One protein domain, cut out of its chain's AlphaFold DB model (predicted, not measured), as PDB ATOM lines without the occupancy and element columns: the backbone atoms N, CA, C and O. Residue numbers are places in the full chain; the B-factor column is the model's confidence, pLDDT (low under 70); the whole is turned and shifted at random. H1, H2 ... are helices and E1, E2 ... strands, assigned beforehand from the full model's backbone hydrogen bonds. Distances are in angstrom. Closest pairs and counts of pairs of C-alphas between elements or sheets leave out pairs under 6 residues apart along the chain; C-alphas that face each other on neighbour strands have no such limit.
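What this domain is: This is residues 8 to 85 of the 120 residues of an uncharacterized protein of Planctomycetes bacterium (UniProt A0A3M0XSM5). A small three-stranded sheet has the long helix H1 packed along one face, two layers, with short H2 near H1's far end as a corner. Residues 15 to 16, in the unnamed stretch 8 to 27, pair antiparallel with E1. The 78 printed residues run E1, E2, H1, H2, E3; the sheet, order E1 E2 E3, is mixed, as is the class, with 37 residues in named elements, under half. It is compact, radius of gyration of the C-alphas 11.4 A, spanning 33 by 27 by 20 A.

How they stand to each other: E1, residues 28 to 31, and E2, residues 37 to 42, form an antiparallel hairpin; N 28 and O 40, 2.8 A apart, are within hydrogen-bond range. E3, residues 81 to 85, is parallel to E2, with N 82 and O 39 at 2.8 A. H1, residues 47 to 60, is on the sheet, height 9.7 A; the C-alphas of Ala 51 and Leu 81 are the closest of H1 and E3, 7.0 A. H2, residues 62 to 69, is close to but not clearly touching H1, about perpendicular at 88 degrees; their closest C-alphas, Ala 58 and Leu 65, are 7.5 A apart. E2, H1, H2, E3 make a strand-helix-strand unit, parallel neighbour strands joined through helices, its crossover right-handed. In H1 and H2 every O i to N i+4 pair is within hydrogen-bond range.

Where its parts are: E1 begins at C-alpha 28 (59.795, 100.621, 19.320); E3 ends at C-alpha 85 (71.532, 94.037, 13.192). E2 is 17.0 A long, H1 19.9 A.

The domain as a whole: The C-alphas farthest apart, of Pro 45 and Arg 70, are 33.9 A apart. The printed part has no cut; the link H2 to E3 is long, 11 residues. No printed residue is under 70 in pLDDT.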
ATOM      1  N   SER A   8      57.636  97.003   9.634       81.06
ATOM      2  CA  SER A   8      57.231  96.692   8.262       81.06
ATOM      3  C   SER A   8      58.177  95.709   7.576       81.06
ATOM      4  O   SER A   8      57.822  95.137   6.549       81.06
ATOM      5  N   LEU A   9      59.368  95.504   8.145       81.38
ATOM      6  CA  LEU A   9      60.369  94.574   7.634       81.38
ATOM      7  C   LEU A   9      60.135  93.137   8.115       81.38
ATOM      8  O   LEU A   9      60.768  92.223   7.600       81.38
ATOM      9  N   LEU A  10      59.260  92.937   9.104       85.31
ATOM     10  CA  LEU A  10      59.021  91.637   9.721       85.31
ATOM     11  C   LEU A  10      57.931  90.845   8.998       85.31
ATOM     12  O   LEU A  10      56.952  91.409   8.503       85.31
ATOM     13  N   HIS A  11      58.072  89.519   9.002       79.94
ATOM     14  CA  HIS A  11      57.047  88.598   8.525       79.94
ATOM     15  C   HIS A  11      56.691  87.570   9.621       79.94
ATOM     16  O   HIS A  11      57.572  86.843  10.070       79.94
ATOM     17  N   PRO A  12      55.424  87.475  10.075       83.81
ATOM     18  CA  PRO A  12      54.287  88.318   9.705       83.81
ATOM     19  C   PRO A  12      54.470  89.781  10.161       83.81
ATOM     20  O   PRO A  12      55.205  90.036  11.119       83.81
ATOM     21  N   PRO A  13      53.807  90.746   9.495       85.38
ATOM     22  CA  PRO A  13      53.959  92.161   9.815       85.38
ATOM     23  C   PRO A  13      53.431  92.473  11.215       85.38
ATOM     24  O   PRO A  13      52.397  91.946  11.637       85.38
ATOM     25  N   LEU A  14      54.123  93.373  11.914       91.69
ATOM     26  CA  LEU A  14      53.687  93.891  13.209       91.69
ATOM     27  C   LEU A  14      53.070  95.284  13.044       91.69
ATOM     28  O   LEU A  14      53.560  96.116  12.282       91.69
ATOM     29  N   ALA A  15      51.996  95.559  13.779       92.06
ATOM     30  CA  ALA A  15      51.333  96.856  13.794       92.06
ATOM     31  C   ALA A  15      52.006  97.780  14.813       92.06
ATOM     32  O   ALA A  15      51.937  97.541  16.019       92.06
ATOM     33  N   MET A  16      52.644  98.848  14.342       92.44
ATOM     34  CA  MET A  16      53.322  99.798  15.221       92.44
ATOM     35  C   MET A  16      52.382 100.560  16.122       92.44
ATOM     36  O   MET A  16      51.339 101.053  15.690       92.44
ATOM     37  N   LEU A  17      52.830 100.752  17.356       91.44
ATOM     38  CA  LEU A  17      52.182 101.659  18.276       91.44
ATOM     39  C   LEU A  17      52.779 103.061  18.126       91.44
ATOM     40  O   LEU A  17      54.002 103.205  18.033       91.44
ATOM     41  N   PRO A  18      51.949 104.117  18.132       87.12
ATOM     42  CA  PRO A  18      52.428 105.498  18.092       87.12
ATOM     43  C   PRO A  18      53.004 105.962  19.442       87.12
ATOM     44  O   PRO A  18      53.511 107.073  19.550       87.12
ATOM     45  N   VAL A  19      52.932 105.120  20.474       90.56
ATOM     46  CA  VAL A  19      53.438 105.394  21.822       90.56
ATOM     47  C   VAL A  19      54.862 104.860  21.996       90.56
ATOM     48  O   VAL A  19      55.286 103.913  21.326       90.56
ATOM     49  N   ARG A  20      55.616 105.477  22.904       92.25
ATOM     50  CA  ARG A  20      56.974 105.070  23.285       92.25
ATOM     51  C   ARG A  20      57.116 105.145  24.798       92.25
ATOM     52  O   ARG A  20      56.471 105.980  25.433       92.25
ATOM     53  N   CYS A  21      57.996 104.320  25.359       95.38
ATOM     54  CA  CYS A  21      58.409 104.488  26.746       95.38
ATOM     55  C   CYS A  21      59.183 105.816  26.878       95.38
ATOM     56  O   CYS A  21      60.175 105.996  26.168       95.38
ATOM     57  N   PRO A  22      58.800 106.737  27.784       94.62
ATOM     58  CA  PRO A  22      59.476 108.030  27.913       94.62
ATOM     59  C   PRO A  22      60.967 107.924  28.252       94.62
ATOM     60  O   PRO A  22      61.751 108.772  27.835       94.62
ATOM     61  N   ARG A  23      61.352 106.882  29.005       95.19
ATOM     62  CA  ARG A  23      62.738 106.647  29.438       95.19
ATOM     63  C   ARG A  23      63.607 106.004  28.357       95.19
ATOM     64  O   ARG A  23      64.810 106.204  28.367       95.19
ATOM     65  N   GLU A  24      63.001 105.263  27.433       96.62
ATOM     66  CA  GLU A  24      63.704 104.460  26.427       96.62
ATOM     67  C   GLU A  24      63.023 104.609  25.061       96.62
ATOM     68  O   GLU A  24      62.320 103.721  24.577       96.62
ATOM     69  N   GLN A  25      63.219 105.767  24.425       93.00
ATOM     70  CA  GLN A  25      62.557 106.098  23.155       93.00
ATOM     71  C   GLN A  25      63.084 105.303  21.952       93.00
ATOM     72  O   GLN A  25      62.414 105.230  20.923       93.00
ATOM     73  N   ALA A  26      64.276 104.711  22.075       93.31
ATOM     74  CA  ALA A  26      64.890 103.899  21.026       93.31
ATOM     75  C   ALA A  26      64.228 102.520  20.864       93.31
ATOM     76  O   ALA A  26      64.444 101.864  19.845       93.31
ATOM     77  N   VAL A  27      63.448 102.073  21.855       96.12
ATOM     78  CA  VAL A  27      62.687 100.824  21.779       96.12
ATOM     79  C   VAL A  27      61.305 101.126  21.205       96.12
ATOM     80  O   VAL A  27      60.476 101.817  21.799       96.12
ATOM     81  N   GLU A  28      61.070 100.594  20.017       95.62
ATOM     82  CA  GLU A  28      59.795 100.621  19.320       95.62
ATOM     83  C   GLU A  28      58.849  99.549  19.888       95.62
ATOM     84  O   GLU A  28      59.276  98.472  20.311       95.62
ATOM     85  N   LEU A  29      57.548  99.849  19.890       95.56
ATOM     86  CA  LEU A  29      56.488  98.954  20.351       95.56
ATOM     87  C   LEU A  29      55.597  98.586  19.174       95.56
ATOM     88  O   LEU A  29      55.147  99.476  18.448       95.56
ATOM     89  N   ALA A  30      55.292  97.302  19.019       95.50
ATOM     90  CA  ALA A  30      54.343  96.839  18.018       95.50
ATOM     91  C   ALA A  30      53.472  95.698  18.545       95.50
ATOM     92  O   ALA A  30      53.827  95.025  19.511       95.50
ATOM     93  N   LEU A  31      52.336  95.479  17.890       94.88
ATOM     94  CA  LEU A  31      51.417  94.383  18.166       94.88
ATOM     95  C   LEU A  31      51.400  93.384  17.013       94.88
ATOM     96  O   LEU A  31      51.415  93.772  15.844       94.88
ATOM     97  N   ASP A  32      51.323  92.100  17.340       93.81
ATOM     98  CA  ASP A  32      50.994  91.066  16.360       93.81
ATOM     99  C   ASP A  32      49.472  90.987  16.101       93.81
ATOM    100  O   ASP A  32      48.662  91.702  16.701       93.81
ATOM    101  N   ALA A  33      49.058  90.080  15.214       91.69
ATOM    102  CA  ALA A  33      47.642  89.843  14.918       91.69
ATOM    103  C   ALA A  33      46.825  89.353  16.135       91.69
ATOM    104  O   ALA A  33      45.606  89.523  16.166       91.69
ATOM    105  N   SER A  34      47.482  88.782  17.148       92.31
ATOM    106  CA  SER A  34      46.876  88.319  18.405       92.31
ATOM    107  C   SER A  34      46.868  89.397  19.498       92.31
ATOM    108  O   SER A  34      46.462  89.125  20.628       92.31
ATOM    109  N   SER A  35      47.281  90.626  19.167       93.81
ATOM    110  CA  SER A  35      47.481  91.740  20.105       93.81
ATOM    111  C   SER A  35      48.525  91.456  21.197       93.81
ATOM    112  O   SER A  35      48.465  92.024  22.288       93.81
ATOM    113  N   SER A  36      49.491  90.578  20.924       95.31
ATOM    114  CA  SER A  36      50.674  90.406  21.772       95.31
ATOM    115  C   SER A  36      51.641  91.558  21.540       95.31
ATOM    116  O   SER A  36      51.865  91.949  20.396       95.31
ATOM    117  N   LEU A  37      52.236  92.080  22.612       96.31
ATOM    118  CA  LEU A  37      53.247  93.129  22.528       96.31
ATOM    119  C   LEU A  37      54.605  92.571  22.093       96.31
ATOM    120  O   LEU A  37      55.075  91.566  22.619       96.31
ATOM    121  N   HIS A  38      55.255  93.279  21.178       97.31
ATOM    122  CA  HIS A  38      56.614  93.040  20.713       97.31
ATOM    123  C   HIS A  38      57.452  94.301  20.895       97.31
ATOM    124  O   HIS A  38      56.978  95.417  20.670       97.31
ATOM    125  N   LEU A  39      58.712  94.108  21.280       97.31
ATOM    126  CA  LEU A  39      59.701  95.173  21.395       97.31
ATOM    127  C   LEU A  39      60.648  95.103  20.206       97.31
ATOM    128  O   LEU A  39      61.188  94.037  19.921       97.31
ATOM    129  N   LEU A  40      60.871  96.224  19.534       96.75
ATOM    130  CA  LEU A  40      61.729  96.320  18.362       96.75
ATOM    131  C   LEU A  40      62.851  97.304  18.668       96.75
ATOM    132  O   LEU A  40      62.603  98.416  19.124       96.75
ATOM    133  N   VAL A  41      64.095  96.905  18.432       95.56
ATOM    134  CA  VAL A  41      65.240  97.778  18.692       95.56
ATOM    135  C   VAL A  41      66.357  97.504  17.696       95.56
ATOM    136  O   VAL A  41      66.652  96.356  17.361       95.56
ATOM    137  N   ARG A  42      67.019  98.559  17.217       94.31
ATOM    138  CA  ARG A  42      68.303  98.403  16.522       94.31
ATOM    139  C   ARG A  42      69.376  97.976  17.514       94.31
ATOM    140  O   ARG A  42      69.318  98.319  18.695       94.31
ATOM    141  N   ARG A  43      70.384  97.245  17.048       92.62
ATOM    142  CA  ARG A  43      71.476  96.792  17.903       92.62
ATOM    143  C   ARG A  43      72.127  97.966  18.635       92.62
ATOM    144  O   ARG A  43      72.665  98.884  18.031       92.62
ATOM    145  N   SER A  44      72.148  97.881  19.963       93.19
ATOM    146  CA  SER A  44      72.879  98.794  20.842       93.19
ATOM    147  C   SER A  44      73.447  98.027  22.043       93.19
ATOM    148  O   SER A  44      72.928  96.959  22.383       93.19
ATOM    149  N   PRO A  45      74.531  98.505  22.687       91.25
ATOM    150  CA  PRO A  45      75.107  97.830  23.853       91.25
ATOM    151  C   PRO A  45      74.113  97.633  25.003       91.25
ATOM    152  O   PRO A  45      74.238  96.671  25.749       91.25
ATOM    153  N   ARG A  46      73.107  98.512  25.107       93.94
ATOM    154  CA  ARG A  46      72.084  98.510  26.161       93.94
ATOM    155  C   ARG A  46      70.740  97.933  25.717       93.94
ATOM    156  O   ARG A  46      69.756  98.094  26.425       93.94
ATOM    157  N   ALA A  47      70.664  97.263  24.564       94.81
ATOM    158  CA  ALA A  47      69.392  96.798  24.001       94.81
ATOM    159  C   ALA A  47      68.573  95.934  24.980       94.81
ATOM    160  O   ALA A  47      67.360  96.099  25.070       94.81
ATOM    161  N   PHE A  48      69.228  95.058  25.749       95.50
ATOM    162  CA  PHE A  48      68.556  94.213  26.742       95.50
ATOM    163  C   PHE A  48      68.090  94.990  27.977       95.50
ATOM    164  O   PHE A  48      66.977  94.768  28.445       95.50
ATOM    165  N   GLU A  49      68.911  95.915  28.479       96.31
ATOM    166  CA  GLU A  49      68.564  96.777  29.616       96.31
ATOM    167  C   GLU A  49      67.381  97.685  29.260       96.31
ATOM    168  O   GLU A  49      66.377  97.708  29.970       96.31
ATOM    169  N   ALA A  50      67.457  98.350  28.104       96.50
ATOM    170  CA  ALA A  50      66.387  99.190  27.585       96.50
ATOM    171  C   ALA A  50      65.097  98.382  27.380       96.50
ATOM    172  O   ALA A  50      64.022  98.802  27.805       96.50
ATOM    173  N   ALA A  51      65.191  97.179  26.801       96.62
ATOM    174  CA  ALA A  51      64.038  96.299  26.641       96.62
ATOM    175  C   ALA A  51      63.416  95.903  27.987       96.62
ATOM    176  O   ALA A  51      62.194  95.893  28.102       96.62
ATOM    177  N   ALA A  52      64.219  95.613  29.015       96.44
ATOM    178  CA  ALA A  52      63.710  95.296  30.347       96.44
ATOM    179  C   ALA A  52      62.949  96.482  30.967       96.44
ATOM    180  O   ALA A  52      61.844  96.297  31.479       96.44
ATOM    181  N   VAL A  53      63.491  97.700  30.849       97.44
ATOM    182  CA  VAL A  53      62.816  98.935  31.283       97.44
ATOM    183  C   VAL A  53      61.489  99.117  30.547       97.44
ATOM    184  O   VAL A  53      60.469  99.402  31.174       97.44
ATOM    185  N   VAL A  54      61.474  98.908  29.229       97.75
ATOM    186  CA  VAL A  54      60.259  99.052  28.419       97.75
ATOM    187  C   VAL A  54      59.223  97.973  28.722       97.75
ATOM    188  O   VAL A  54      58.043  98.304  28.772       97.75
ATOM    189  N   ARG A  55      59.617  96.720  28.991       97.19
ATOM    190  CA  ARG A  55      58.687  95.666  29.446       97.19
ATOM    191  C   ARG A  55      58.017  96.044  30.759       97.19
ATOM    192  O   ARG A  55      56.799  95.948  30.863       97.19
ATOM    193  N   ALA A  56      58.804  96.486  31.740       97.19
ATOM    194  CA  ALA A  56      58.280  96.904  33.036       97.19
ATOM    195  C   ALA A  56      57.306  98.079  32.878       97.19
ATOM    196  O   ALA A  56      56.185  98.024  33.377       97.19
ATOM    197  N   TRP A  57      57.697  99.092  32.100       97.56
ATOM    198  CA  TRP A  57      56.839 100.230  31.790       97.56
ATOM    199  C   TRP A  57      55.547  99.806  31.082       97.56
ATOM    200  O   TRP A  57      54.467 100.221  31.488       97.56
ATOM    201  N   ALA A  58      55.632  98.958  30.055       97.00
ATOM    202  CA  ALA A  58      54.466  98.511  29.300       97.00
ATOM    203  C   ALA A  58      53.512  97.670  30.158       97.00
ATOM    204  O   ALA A  58      52.302  97.771  29.993       97.00
ATOM    205  N   ALA A  59      54.043  96.863  31.081       95.88
ATOM    206  CA  ALA A  59      53.236  96.107  32.032       95.88
ATOM    207  C   ALA A  59      52.521  97.024  33.037       95.88
ATOM    208  O   ALA A  59      51.334  96.842  33.284       95.88
ATOM    209  N   GLU A  60      53.214  98.033  33.570       96.81
ATOM    210  CA  GLU A  60      52.640  99.024  34.493       96.81
ATOM    211  C   GLU A  60      51.577  99.912  33.820       96.81
ATOM    212  O   GLU A  60      50.633 100.349  34.469       96.81
ATOM    213  N   HIS A  61      51.706 100.155  32.512       95.62
ATOM    214  CA  HIS A  61      50.833 101.053  31.748       95.62
ATOM    215  C   HIS A  61      49.937 100.302  30.750       95.62
ATOM    216  O   HIS A  61      49.498 100.895  29.761       95.62
ATOM    217  N   ALA A  62      49.671  99.011  30.983       93.19
ATOM    218  CA  ALA A  62      48.923  98.164  30.054       93.19
ATOM    219  C   ALA A  62      47.561  98.780  29.688       93.19
ATOM    220  O   ALA A  62      47.276  98.948  28.505       93.19
ATOM    221  N   ASP A  63      46.793  99.246  30.675       93.31
ATOM    222  CA  ASP A  63      45.476  99.865  30.463       93.31
ATOM    223  C   ASP A  63      45.537 101.087  29.528       93.31
ATOM    224  O   ASP A  63      44.678 101.282  28.667       93.31
ATOM    225  N   LEU A  64      46.585 101.912  29.641       91.88
ATOM    226  CA  LEU A  64      46.770 103.072  28.764       91.88
ATOM    227  C   LEU A  64      47.128 102.655  27.337       91.88
ATOM    228  O   LEU A  64      46.665 103.276  26.377       91.88
ATOM    229  N   LEU A  65      47.944 101.608  27.190       92.44
ATOM    230  CA  LEU A  65      48.259 101.042  25.883       92.44
ATOM    231  C   LEU A  65      46.991 100.489  25.225       92.44
ATOM    232  O   LEU A  65      46.754 100.770  24.051       92.44
ATOM    233  N   GLU A  66      46.144  99.788  25.981       93.50
ATOM    234  CA  GLU A  66      44.863  99.265  25.498       93.50
ATOM    235  C   GLU A  66      43.926 100.371  25.015       93.50
ATOM    236  O   GLU A  66      43.340 100.264  23.934       93.50
ATOM    237  N   LEU A  67      43.832 101.473  25.765       91.44
ATOM    238  CA  LEU A  67      43.052 102.642  25.360       91.44
ATOM    239  C   LEU A  67      43.590 103.277  24.073       91.44
ATOM    240  O   LEU A  67      42.805 103.654  23.198       91.44
ATOM    241  N   ALA A  68      44.915 103.364  23.927       88.81
ATOM    242  CA  ALA A  68      45.548 103.923  22.736       88.81
ATOM    243  C   ALA A  68      45.291 103.070  21.482       88.81
ATOM    244  O   ALA A  68      45.112 103.615  20.393       88.81
ATOM    245  N   VAL A  69      45.248 101.741  21.626       89.81
ATOM    246  CA  VAL A  69      45.109 100.804  20.496       89.81
ATOM    247  C   VAL A  69      43.686 100.298  20.276       89.81
ATOM    248  O   VAL A  69      43.411  99.664  19.257       89.81
ATOM    249  N   ARG A  70      42.779 100.580  21.220       90.25
ATOM    250  CA  ARG A  70      41.392 100.088  21.276       90.25
ATOM    251  C   ARG A  70      41.291  98.562  21.177       90.25
ATOM    252  O   ARG A  70      40.352  98.033  20.581       90.25
ATOM    253  N   LYS A  71      42.281  97.861  21.726       89.25
ATOM    254  CA  LYS A  71      42.394  96.398  21.759       89.25
ATOM    255  C   LYS A  71      43.135  95.972  23.029       89.25
ATOM    256  O   LYS A  71      43.998  96.726  23.470       89.25
ATOM    257  N   PRO A  72      42.865  94.775  23.573       90.94
ATOM    258  CA  PRO A  72      43.635  94.251  24.694       90.94
ATOM    259  C   PRO A  72      45.115  94.102  24.336       90.94
ATOM    260  O   PRO A  72      45.425  93.620  23.247       90.94
ATOM    261  N   VAL A  73      46.022  94.449  25.245       92.88
ATOM    262  CA  VAL A  73      47.470  94.344  25.038       92.88
ATOM    263  C   VAL A  73      47.979  93.179  25.865       92.88
ATOM    264  O   VAL A  73      48.024  93.208  27.091       92.88
ATOM    265  N   ARG A  74      48.369  92.108  25.176       91.69
ATOM    266  CA  ARG A  74      48.774  90.857  25.819       91.69
ATOM    267  C   ARG A  74      50.285  90.791  25.991       91.69
ATOM    268  O   ARG A  74      51.042  91.310  25.174       91.69
ATOM    269  N   ARG A  75      50.716  90.054  27.021       87.12
ATOM    270  CA  ARG A  75      52.125  89.694  27.267       87.12
ATOM    271  C   ARG A  75      53.072  90.894  27.386       87.12
ATOM    272  O   ARG A  75      54.226  90.793  26.994       87.12
ATOM    273  N   ALA A  76      52.627  92.019  27.946       85.38
ATOM    274  CA  ALA A  76      53.480  93.202  28.084       85.38
ATOM    275  C   ALA A  76      54.768  92.929  28.899       85.38
ATOM    276  O   ALA A  76      55.853  93.353  28.504       85.38
ATOM    277  N   SER A  77      54.672  92.139  29.974       88.31
ATOM    278  CA  SER A  77      55.810  91.725  30.813       88.31
ATOM    279  C   SER A  77      56.752  90.715  30.143       88.31
ATOM    280  O   SER A  77      57.925  90.634  30.504       88.31
ATOM    281  N   GLU A  78      56.266  89.969  29.149       92.62
ATOM    282  CA  GLU A  78      56.992  88.903  28.440       92.62
ATOM    283  C   GLU A  78      57.242  89.251  26.964       92.62
ATOM    284  O   GLU A  78      57.584  88.383  26.159       92.62
ATOM    285  N   ALA A  79      57.061  90.522  26.593       95.06
ATOM    286  CA  ALA A  79      57.056  90.967  25.207       95.06
ATOM    287  C   ALA A  79      58.346  90.530  24.486       95.06
ATOM    288  O   ALA A  79      59.440  90.925  24.920       95.06
ATOM    289  N   PRO A  80      58.278  89.719  23.410       95.94
ATOM    290  CA  PRO A  80      59.467  89.259  22.704       95.94
ATOM    291  C   PRO A  80      60.310  90.433  22.206       95.94
ATOM    292  O   PRO A  80      59.778  91.414  21.685       95.94
ATOM    293  N   LEU A  81      61.630  90.325  22.365       96.88
ATOM    294  CA  LEU A  81      62.574  91.333  21.893       96.88
ATOM    295  C   LEU A  81      63.066  90.968  20.493       96.88
ATOM    296  O   LEU A  81      63.657  89.907  20.306       96.88
ATOM    297  N   HIS A  82      62.845  91.862  19.539       97.12
ATOM    298  CA  HIS A  82      63.354  91.811  18.177       97.12
ATOM    299  C   HIS A  82      64.542  92.773  18.064       97.12
ATOM    300  O   HIS A  82      64.375  93.986  18.210       97.12
ATOM    301  N   ILE A  83      65.741  92.238  17.819       96.44
ATOM    302  CA  ILE A  83      66.960  93.023  17.609       96.44
ATOM    303  C   ILE A  83      67.310  93.029  16.127       96.44
ATOM    304  O   ILE A  83      67.532  91.978  15.531       96.44
ATOM    305  N   PHE A  84      67.418  94.225  15.561       95.62
ATOM    306  CA  PHE A  84      67.837  94.436  14.183       95.62
ATOM    307  C   PHE A  84      69.334  94.740  14.134       95.62
ATOM    308  O   PHE A  84      69.802  95.675  14.790       95.62
ATOM    309  N   VAL A  85      70.075  93.947  13.371       95.62
ATOM    310  CA  VAL A  85      71.532  94.037  13.192       95.62
ATOM    311  C   VAL A  85      71.854  94.307  11.730       95.62
ATOM    312  O   VAL A  85      71.076  93.944  10.856       95.62
TER     313      VAL A  85